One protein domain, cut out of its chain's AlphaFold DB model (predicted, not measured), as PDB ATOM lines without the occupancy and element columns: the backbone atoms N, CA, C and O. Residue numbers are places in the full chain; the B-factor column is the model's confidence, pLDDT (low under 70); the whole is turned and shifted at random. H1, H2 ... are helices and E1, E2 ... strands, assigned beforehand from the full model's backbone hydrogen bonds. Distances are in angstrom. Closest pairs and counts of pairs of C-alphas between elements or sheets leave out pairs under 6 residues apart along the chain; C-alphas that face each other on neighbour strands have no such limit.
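This is residues 74 to 151 of the 289 residues of an uncharacterized protein of Aspergillus sclerotialis (UniProt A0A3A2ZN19). With little regular structure, the model is two small sheets of three short strands joined by loops, with helix H1 at one end after E6. The 78 printed residues, 30 in named elements, mostly strand, hold E1 to E6, then H1. The sheets run E1 E6 E5, mixed, and E2 E3 E4, antiparallel. The whole is compact, radius of gyration of the C-alphas 11.9 A, spanning 34 by 28 by 19 A.

E1, residues 76 to 79, is parallel to E6, residues 140 to 144; N 77 and O 140 are 2.8 A apart, within hydrogen-bond range. E2, residues 86 to 90, E3, 93 to 96, and E4, 106 to 109, form a meander, each the antiparallel neighbour of the one before, with N 87 and O 95, and N 94 and O 108, 2.9 A apart. E5, residues 125 to 128, forms a hairpin with E6; N 126 and O 143 are 2.9 A apart. H1, residues 146 to 149, is too short for an O i to N i+4 pair.

C-alpha 76 begins E1 at (237.989, 236.043, 175.071); C-alpha 149 ends H1 at (250.995, 230.000, 187.137). E6 is 13.3 A long, E2 12.4 A.

The printed part has no cut. Links E4 to E5 and E5 to E6 are long. Residues 129 to 138 have pLDDT under 70.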
ATOM      1  N   PRO A  74     231.414 238.192 175.147       71.00
ATOM      2  CA  PRO A  74     232.839 238.177 175.471       71.00
ATOM      3  C   PRO A  74     233.663 237.740 174.256       71.00
ATOM      4  O   PRO A  74     233.325 236.748 173.614       71.00
ATOM      5  N   ILE A  75     234.749 238.462 173.980       83.62
ATOM      6  CA  ILE A  75     235.661 238.171 172.860       83.62
ATOM      7  C   ILE A  75     236.711 237.123 173.254       83.62
ATOM      8  O   ILE A  75     237.174 236.369 172.403       83.62
ATOM      9  N   TRP A  76     237.029 237.015 174.548       90.62
ATOM     10  CA  TRP A  76     237.989 236.043 175.071       90.62
ATOM     11  C   TRP A  76     237.383 235.107 176.113       90.62
ATOM     12  O   TRP A  76     236.602 235.511 176.979       90.62
ATOM     13  N   GLU A  77     237.819 233.855 176.071       91.50
ATOM     14  CA  GLU A  77     237.703 232.884 177.153       91.50
ATOM     15  C   GLU A  77     239.069 232.630 177.770       91.50
ATOM     16  O   GLU A  77     240.042 232.411 177.053       91.50
ATOM     17  N   LEU A  78     239.129 232.619 179.100       92.50
ATOM     18  CA  LEU A  78     240.355 232.351 179.840       92.50
ATOM     19  C   LEU A  78     240.286 230.958 180.462       92.50
ATOM     20  O   LEU A  78     239.363 230.660 181.224       92.50
ATOM     21  N   TYR A  79     241.291 230.138 180.174       93.38
ATOM     22  CA  TYR A  79     241.466 228.811 180.753       93.38
ATOM     23  C   TYR A  79     242.801 228.737 181.499       93.38
ATOM     24  O   TYR A  79     243.792 229.321 181.076       93.38
ATOM     25  N   CYS A  80     242.841 227.986 182.599       90.25
ATOM     26  CA  CYS A  80     244.081 227.692 183.339       90.25
ATOM     27  C   CYS A  80     244.578 226.254 183.104       90.25
ATOM     28  O   CYS A  80     245.499 225.774 183.773       90.25
ATOM     29  N   ARG A  81     243.891 225.534 182.215       89.69
ATOM     30  CA  ARG A  81     244.189 224.172 181.798       89.69
ATOM     31  C   ARG A  81     243.569 223.943 180.424       89.69
ATOM     32  O   ARG A  81     242.377 224.157 180.235       89.69
ATOM     33  N   ASP A  82     244.387 223.510 179.483       91.25
ATOM     34  CA  ASP A  82     243.974 223.154 178.127       91.25
ATOM     35  C   ASP A  82     243.144 221.869 178.095       91.25
ATOM     36  O   ASP A  82     242.153 221.819 177.379       91.25
ATOM     37  N   THR A  83     243.449 220.870 178.927       92.19
ATOM     38  CA  THR A  83     242.698 219.596 178.960       92.19
ATOM     39  C   THR A  83     241.211 219.738 179.303       92.19
ATOM     40  O   THR A  83     240.466 218.767 179.200       92.19
ATOM     41  N   ASP A  84     240.781 220.905 179.788       91.62
ATOM     42  CA  ASP A  84     239.374 221.179 180.089       91.62
ATOM     43  C   ASP A  84     238.538 221.380 178.817       91.62
ATOM     44  O   ASP A  84     237.316 221.248 178.875       91.62
ATOM     45  N   TRP A  85     239.183 221.694 177.689       93.88
ATOM     46  CA  TRP A  85     238.510 222.010 176.427       93.88
ATOM     47  C   TRP A  85     239.231 221.486 175.169       93.88
ATOM     48  O   TRP A  85     238.706 221.527 174.052       93.88
ATOM     49  N   LEU A  86     240.457 220.987 175.338       94.50
ATOM     50  CA  LEU A  86     241.341 220.553 174.273       94.50
ATOM     51  C   LEU A  86     241.727 219.083 174.448       94.50
ATOM     52  O   LEU A  86     242.286 218.685 175.469       94.50
ATOM     53  N   HIS A  87     241.472 218.270 173.420       95.12
ATOM     54  CA  HIS A  87     241.710 216.823 173.464       95.12
ATOM     55  C   HIS A  87     242.766 216.408 172.451       95.12
ATOM     56  O   HIS A  87     242.589 216.594 171.250       95.12
ATOM     57  N   HIS A  88     243.860 215.811 172.920       95.31
ATOM     58  CA  HIS A  88     244.925 215.321 172.044       95.31
ATOM     59  C   HIS A  88     244.410 214.270 171.047       95.31
ATOM     60  O   HIS A  88     243.713 213.329 171.428       95.31
ATOM     61  N   ILE A  89     244.763 214.428 169.767       94.69
ATOM     62  CA  ILE A  89     244.443 213.462 168.707       94.69
ATOM     63  C   ILE A  89     245.713 212.712 168.293       94.69
ATOM     64  O   ILE A  89     245.810 211.496 168.456       94.69
ATOM     65  N   GLN A  90     246.667 213.431 167.692       93.62
ATOM     66  CA  GLN A  90     247.919 212.882 167.171       93.62
ATOM     67  C   GLN A  90     248.919 214.010 166.894       93.62
ATOM     68  O   GLN A  90     248.560 215.024 166.302       93.62
ATOM     69  N   GLY A  91     250.195 213.808 167.243       91.88
ATOM     70  CA  GLY A  91     251.219 214.847 167.067       91.88
ATOM     71  C   GLY A  91     250.826 216.110 167.835       91.88
ATOM     72  O   GLY A  91     250.406 215.994 168.980       91.88
ATOM     73  N   TYR A  92     250.885 217.275 167.187       93.25
ATOM     74  CA  TYR A  92     250.390 218.547 167.733       93.25
ATOM     75  C   TYR A  92     248.993 218.918 167.209       93.25
ATOM     76  O   TYR A  92     248.654 220.091 167.072       93.25
ATOM     77  N   SER A  93     248.179 217.911 166.872       93.12
ATOM     78  CA  SER A  93     246.771 218.094 166.515       93.12
ATOM     79  C   SER A  93     245.850 217.748 167.678       93.12
ATOM     80  O   SER A  93     245.970 216.676 168.283       93.12
ATOM     81  N   TYR A  94     244.881 218.624 167.927       94.31
ATOM     82  CA  TYR A  94     243.949 218.528 169.047       94.31
ATOM     83  C   TYR A  94     242.516 218.801 168.593       94.31
ATOM     84  O   TYR A  94     242.293 219.521 167.622       94.31
ATOM     85  N   TRP A  95     241.538 218.236 169.289       94.94
ATOM     86  CA  TRP A  95     240.121 218.537 169.124       94.94
ATOM     87  C   TRP A  95     239.701 219.599 170.141       94.94
ATOM     88  O   TRP A  95     239.781 219.356 171.341       94.94
ATOM     89  N   ASP A  96     239.257 220.753 169.649       93.62
ATOM     90  CA  ASP A  96     238.614 221.804 170.437       93.62
ATOM     91  C   ASP A  96     237.147 221.413 170.660       93.62
ATOM     92  O   ASP A  96     236.352 221.409 169.713       93.62
ATOM     93  N   ASP A  97     236.785 221.042 171.889       94.81
ATOM     94  CA  ASP A  97     235.431 220.604 172.233       94.81
ATOM     95  C   ASP A  97     234.499 221.736 172.678       94.81
ATOM     96  O   ASP A  97     233.341 221.472 173.034       94.81
ATOM     97  N   ARG A  98     234.950 222.995 172.607       92.56
ATOM     98  CA  ARG A  98     234.088 224.139 172.898       92.56
ATOM     99  C   ARG A  98     232.901 224.156 171.933       92.56
ATOM    100  O   ARG A  98     232.964 223.572 170.843       92.56
ATOM    101  N   PRO A  99     231.789 224.814 172.290       90.81
ATOM    102  CA  PRO A  99     230.645 224.923 171.394       90.81
ATOM    103  C   PRO A  99     231.020 225.554 170.043       90.81
ATOM    104  O   PRO A  99     231.846 226.468 169.978       90.81
ATOM    105  N   ALA A 100     230.395 225.091 168.958       88.62
ATOM    106  CA  ALA A 100     230.711 225.548 167.602       88.62
ATOM    107  C   ALA A 100     230.449 227.054 167.422       88.62
ATOM    108  O   ALA A 100     231.206 227.748 166.748       88.62
ATOM    109  N   GLU A 101     229.415 227.584 168.081       84.56
ATOM    110  CA  GLU A 101     229.091 229.012 168.109       84.56
ATOM    111  C   GLU A 101     230.139 229.869 168.834       84.56
ATOM    112  O   GLU A 101     230.128 231.086 168.688       84.56
ATOM    113  N   ARG A 102     231.055 229.246 169.586       85.06
ATOM    114  CA  ARG A 102     232.203 229.878 170.259       85.06
ATOM    115  C   ARG A 102     233.524 229.568 169.548       85.06
ATOM    116  O   ARG A 102     234.593 229.820 170.081       85.06
ATOM    117  N   GLY A 103     233.449 229.012 168.338       83.94
ATOM    118  CA  GLY A 103     234.609 228.687 167.515       83.94
ATOM    119  C   GLY A 103     235.194 227.291 167.720       83.94
ATOM    120  O   GLY A 103     236.174 226.997 167.038       83.94
ATOM    121  N   GLY A 104     234.620 226.449 168.589       89.31
ATOM    122  CA  GLY A 104     235.073 225.071 168.804       89.31
ATOM    123  C   GLY A 104     234.460 224.051 167.840       89.31
ATOM    124  O   GLY A 104     234.053 224.386 166.726       89.31
ATOM    125  N   GLN A 105     234.401 222.786 168.267       92.56
ATOM    126  CA  GLN A 105     234.016 221.616 167.464       92.56
ATOM    127  C   GLN A 105     234.868 221.445 166.199       92.56
ATOM    128  O   GLN A 105     234.350 221.212 165.100       92.56
ATOM    129  N   LYS A 106     236.189 221.582 166.340       90.56
ATOM    130  CA  LYS A 106     237.128 221.499 165.216       90.56
ATOM    131  C   LYS A 106     238.495 220.971 165.635       90.56
ATOM    132  O   LYS A 106     238.848 220.968 166.810       90.56
ATOM    133  N   THR A 107     239.284 220.561 164.648       91.38
ATOM    134  CA  THR A 107     240.690 220.213 164.862       91.38
ATOM    135  C   THR A 107     241.557 221.467 164.806       91.38
ATOM    136  O   THR A 107     241.462 222.242 163.856       91.38
ATOM    137  N   MET A 108     242.427 221.630 165.796       89.06
ATOM    138  CA  MET A 108     243.462 222.656 165.843       89.06
ATOM    139  C   MET A 108     244.841 222.035 165.643       89.06
ATOM    140  O   MET A 108     245.099 220.917 166.086       89.06
ATOM    141  N   ASP A 109     245.717 222.785 164.981       90.12
ATOM    142  CA  ASP A 109     247.118 222.449 164.743       90.12
ATOM    143  C   ASP A 109     247.988 223.426 165.539       90.12
ATOM    144  O   ASP A 109     248.070 224.602 165.185       90.12
ATOM    145  N   LEU A 110     248.603 222.934 166.615       90.69
ATOM    146  CA  LEU A 110     249.461 223.706 167.521       90.69
ATOM    147  C   LEU A 110     250.952 223.476 167.238       90.69
ATOM    148  O   LEU A 110     251.794 223.648 168.115       90.69
ATOM    149  N   THR A 111     251.306 223.076 166.013       89.50
ATOM    150  CA  THR A 111     252.706 222.808 165.652       89.50
ATOM    151  C   THR A 111     253.609 224.031 165.829       89.50
ATOM    152  O   THR A 111     254.765 223.869 166.208       89.50
ATOM    153  N   SER A 112     253.101 225.244 165.591       84.12
ATOM    154  CA  SER A 112     253.888 226.483 165.689       84.12
ATOM    155  C   SER A 112     254.352 226.821 167.105       84.12
ATOM    156  O   SER A 112     255.335 227.534 167.245       84.12
ATOM    157  N   ILE A 113     253.667 226.308 168.127       87.62
ATOM    158  CA  ILE A 113     253.998 226.509 169.548       87.62
ATOM    159  C   ILE A 113     254.500 225.215 170.211       87.62
ATOM    160  O   ILE A 113     254.577 225.114 171.434       87.62
ATOM    161  N   GLU A 114     254.848 224.217 169.390       89.62
ATOM    162  CA  GLU A 114     255.339 222.902 169.815       89.62
ATOM    163  C   GLU A 114     254.360 222.126 170.717       89.62
ATOM    164  O   GLU A 114     254.766 221.330 171.564       89.62
ATOM    165  N   GLY A 115     253.058 222.325 170.496       90.06
ATOM    166  CA  GLY A 115     251.983 221.608 171.179       90.06
ATOM    167  C   GLY A 115     251.257 222.429 172.245       90.06
ATOM    168  O   GLY A 115     251.246 223.654 172.224       90.06
ATOM    169  N   SER A 116     250.569 221.722 173.136       92.06
ATOM    170  CA  SER A 116     249.759 222.297 174.214       92.06
ATOM    171  C   SER A 116     250.579 222.483 175.505       92.06
ATOM    172  O   SER A 116     251.777 222.190 175.528       92.06
ATOM    173  N   CYS A 117     249.964 222.919 176.607       92.69
ATOM    174  CA  CYS A 117     250.623 223.034 177.913       92.69
ATOM    175  C   CYS A 117     251.148 221.693 178.455       92.69
ATOM    176  O   CYS A 117     252.069 221.667 179.283       92.69
ATOM    177  N   ASP A 118     250.567 220.575 178.016       89.00
ATOM    178  CA  ASP A 118     251.040 219.238 178.379       89.00
ATOM    179  C   ASP A 118     252.307 218.828 177.605       89.00
ATOM    180  O   ASP A 118     253.159 218.113 178.150       89.00
ATOM    181  N   ASP A 119     252.470 219.320 176.376       89.69
ATOM    182  CA  ASP A 119     253.573 218.968 175.474       89.69
ATOM    183  C   ASP A 119     254.766 219.913 175.638       89.69
ATOM    184  O   ASP A 119     255.910 219.467 175.776       89.69
ATOM    185  N   ASN A 120     254.495 221.219 175.703       87.19
ATOM    186  CA  ASN A 120     255.500 222.257 175.836       87.19
ATOM    187  C   ASN A 120     255.584 222.746 177.288       87.19
ATOM    188  O   ASN A 120     254.824 223.592 177.754       87.19
ATOM    189  N   LYS A 121     256.570 222.221 178.023       83.56
ATOM    190  CA  LYS A 121     256.777 222.557 179.443       83.56
ATOM    191  C   LYS A 121     257.246 223.991 179.687       83.56
ATOM    192  O   LYS A 121     257.217 224.410 180.841       83.56
ATOM    193  N   ASN A 122     257.705 224.684 178.648       86.19
ATOM    194  CA  ASN A 122     258.188 226.059 178.732       86.19
ATOM    195  C   ASN A 122     257.114 227.070 178.305       86.19
ATOM    196  O   ASN A 122     257.347 228.271 178.398       86.19
ATOM    197  N   LEU A 123     255.954 226.600 177.837       89.56
ATOM    198  CA  LEU A 123     254.858 227.458 177.417       89.56
ATOM    199  C   LEU A 123     254.229 228.139 178.640       89.56
ATOM    200  O   LEU A 123     253.857 227.484 179.617       89.56
ATOM    201  N   VAL A 124     254.129 229.468 178.607       91.31
ATOM    202  CA  VAL A 124     253.503 230.253 179.684       91.31
ATOM    203  C   VAL A 124     252.000 230.321 179.478       91.31
ATOM    204  O   VAL A 124     251.221 229.960 180.365       91.31
ATOM    205  N   ALA A 125     251.612 230.742 178.285       93.69
ATOM    206  CA  ALA A 125     250.253 230.760 177.808       93.69
ATOM    207  C   ALA A 125     250.263 230.549 176.292       93.69
ATOM    208  O   ALA A 125     251.323 230.465 175.674       93.69
ATOM    209  N   PHE A 126     249.079 230.377 175.725       93.19
ATOM    210  CA  PHE A 126     248.870 230.484 174.293       93.19
ATOM    211  C   PHE A 126     247.447 230.943 174.018       93.19
ATOM    212  O   PHE A 126     246.502 230.569 174.727       93.19
ATOM    213  N   MET A 127     247.278 231.683 172.935       91.00
ATOM    214  CA  MET A 127     245.976 231.977 172.374       91.00
ATOM    215  C   MET A 127     245.731 231.165 171.110       91.00
ATOM    216  O   MET A 127     246.538 231.122 170.181       91.00
ATOM    217  N   THR A 128     244.563 230.539 171.033       83.06
ATOM    218  CA  THR A 128     244.172 229.840 169.814       83.06
ATOM    219  C   THR A 128     243.509 230.786 168.843       83.06
ATOM    220  O   THR A 128     242.443 231.332 169.128       83.06
ATOM    221  N   PHE A 129     244.096 230.895 167.659       69.56
ATOM    222  CA  PHE A 129     243.497 231.585 166.532       69.56
ATOM    223  C   PHE A 129     243.270 230.596 165.380       69.56
ATOM    224  O   PHE A 129     244.148 229.829 164.987       69.56
ATOM    225  N   ASP A 130     242.076 230.613 164.789       59.31
ATOM    226  CA  ASP A 130     241.792 229.875 163.552       59.31
ATOM    227  C   ASP A 130     242.115 230.759 162.349       59.31
ATOM    228  O   ASP A 130     241.235 231.279 161.663       59.31
ATOM    229  N   ALA A 131     243.411 230.974 162.113       45.50
ATOM    230  CA  ALA A 131     243.884 231.830 161.023       45.50
ATOM    231  C   ALA A 131     243.468 231.339 159.637       45.50
ATOM    232  O   ALA A 131     243.425 232.131 158.697       45.50
ATOM    233  N   ARG A 132     243.280 230.025 159.475       46.59
ATOM    234  CA  ARG A 132     243.249 229.407 158.148       46.59
ATOM    235  C   ARG A 132     241.838 229.261 157.590       46.59
ATOM    236  O   ARG A 132     241.712 229.285 156.370       46.59
ATOM    237  N   ASN A 133     240.796 229.147 158.425       46.72
ATOM    238  CA  ASN A 133     239.486 228.707 157.930       46.72
ATOM    239  C   ASN A 133     238.277 229.566 158.323       46.72
ATOM    240  O   ASN A 133     237.221 229.377 157.715       46.72
ATOM    241  N   ASN A 134     238.376 230.506 159.273       51.44
ATOM    242  CA  ASN A 134     237.229 231.358 159.596       51.44
ATOM    243  C   ASN A 134     237.626 232.706 160.239       51.44
ATOM    244  O   ASN A 134     237.892 232.744 161.436       51.44
ATOM    245  N   PRO A 135     237.598 233.835 159.504       54.03
ATOM    246  CA  PRO A 135     237.844 235.161 160.083       54.03
ATOM    247  C   PRO A 135     236.740 235.623 161.053       54.03
ATOM    248  O   PRO A 135     236.874 236.674 161.666       54.03
ATOM    249  N   ALA A 136     235.648 234.864 161.193       54.19
ATOM    250  CA  ALA A 136     234.540 235.152 162.096       54.19
ATOM    251  C   ALA A 136     234.517 234.199 163.302       54.19
ATOM    252  O   ALA A 136     233.449 233.700 163.657       54.19
ATOM    253  N   VAL A 137     235.668 233.892 163.916       60.44
ATOM    254  CA  VAL A 137     235.647 233.284 165.257       60.44
ATOM    255  C   VAL A 137     235.172 234.361 166.236       60.44
ATOM    256  O   VAL A 137     235.868 235.358 166.403       60.44
ATOM    257  N   PRO A 138     233.992 234.209 166.862       67.31
ATOM    258  CA  PRO A 138     233.454 235.250 167.733       67.31
ATOM    259  C   PRO A 138     234.144 235.283 169.101       67.31
ATOM    260  O   PRO A 138     234.048 236.299 169.782       67.31
ATOM    261  N   VAL A 139     234.792 234.180 169.506       85.44
ATOM    262  CA  VAL A 139     235.430 234.037 170.818       85.44
ATOM    263  C   VAL A 139     236.762 233.290 170.711       85.44
ATOM    264  O   VAL A 139     236.812 232.119 170.327       85.44
ATOM    265  N   GLU A 140     237.851 233.957 171.066       89.38
ATOM    266  CA  GLU A 140     239.196 233.385 171.127       89.38
ATOM    267  C   GLU A 140     239.458 232.797 172.523       89.38
ATOM    268  O   GLU A 140     238.984 233.322 173.530       89.38
ATOM    269  N   ALA A 141     240.188 231.682 172.606       91.94
ATOM    270  CA  ALA A 141     240.595 231.099 173.887       91.94
ATOM    271  C   ALA A 141     242.050 231.446 174.180       91.94
ATOM    272  O   ALA A 141     242.925 231.140 173.373       91.94
ATOM    273  N   ILE A 142     242.289 232.021 175.357       94.25
ATOM    274  CA  ILE A 142     243.614 232.202 175.944       94.25
ATOM    275  C   ILE A 142     243.751 231.165 177.054       94.25
ATOM    276  O   ILE A 142     242.940 231.117 177.982       94.25
ATOM    277  N   THR A 143     244.770 230.318 176.960       94.69
ATOM    278  CA  THR A 143     245.044 229.287 177.959       94.69
ATOM    279  C   THR A 143     246.374 229.546 178.632       94.69
ATOM    280  O   THR A 143     247.408 229.549 177.980       94.69
ATOM    281  N   PHE A 144     246.348 229.711 179.950       93.56
ATOM    282  CA  PHE A 144     247.538 229.748 180.787       93.56
ATOM    283  C   PHE A 144     247.932 228.337 181.206       93.56
ATOM    284  O   PHE A 144     247.112 227.574 181.725       93.56
ATOM    285  N   CYS A 145     249.206 228.007 181.037       92.25
ATOM    286  CA  CYS A 145     249.727 226.715 181.430       92.25
ATOM    287  C   CYS A 145     249.903 226.651 182.945       92.25
ATOM    288  O   CYS A 145     250.621 227.446 183.545       92.25
ATOM    289  N   SER A 146     249.259 225.664 183.572       88.31
ATOM    290  CA  SER A 146     249.199 225.537 185.036       88.31
ATOM    291  C   SER A 146     250.558 225.602 185.745       88.31
ATOM    292  O   SER A 146     250.646 226.201 186.809       88.31
ATOM    293  N   LYS A 147     251.625 225.049 185.151       84.56
ATOM    294  CA  LYS A 147     252.987 225.106 185.716       84.56
ATOM    295  C   LYS A 147     253.555 226.523 185.766       84.56
ATOM    296  O   LYS A 147     254.319 226.839 186.668       84.56
ATOM    297  N   SER A 148     253.190 227.357 184.803       84.12
ATOM    298  CA  SER A 148     253.674 228.732 184.683       84.12
ATOM    299  C   SER A 148     252.962 229.651 185.679       84.12
ATOM    300  O   SER A 148     253.553 230.611 186.163       84.12
ATOM    301  N   LEU A 149     251.737 229.291 186.090       84.56
ATOM    302  CA  LEU A 149     250.995 230.000 187.137       84.56
ATOM    303  C   LEU A 149     251.677 229.934 188.514       84.56
ATOM    304  O   LEU A 149     251.509 230.862 189.301       84.56
ATOM    305  N   ASP A 150     252.456 228.886 188.804       84.00
ATOM    306  CA  ASP A 150     253.177 228.749 190.082       84.00
ATOM    307  C   ASP A 150     254.266 229.824 190.264       84.00
ATOM    308  O   ASP A 150     254.655 230.125 191.393       84.00
ATOM    309  N   GLY A 151     254.758 230.404 189.162       81.44
ATOM    310  CA  GLY A 151     255.719 231.508 189.177       81.44
ATOM    311  C   GLY A 151     255.079 232.879 189.397       81.44
ATOM    312  O   GLY A 151     255.779 233.834 189.728       81.44
TER     313      GLY A 151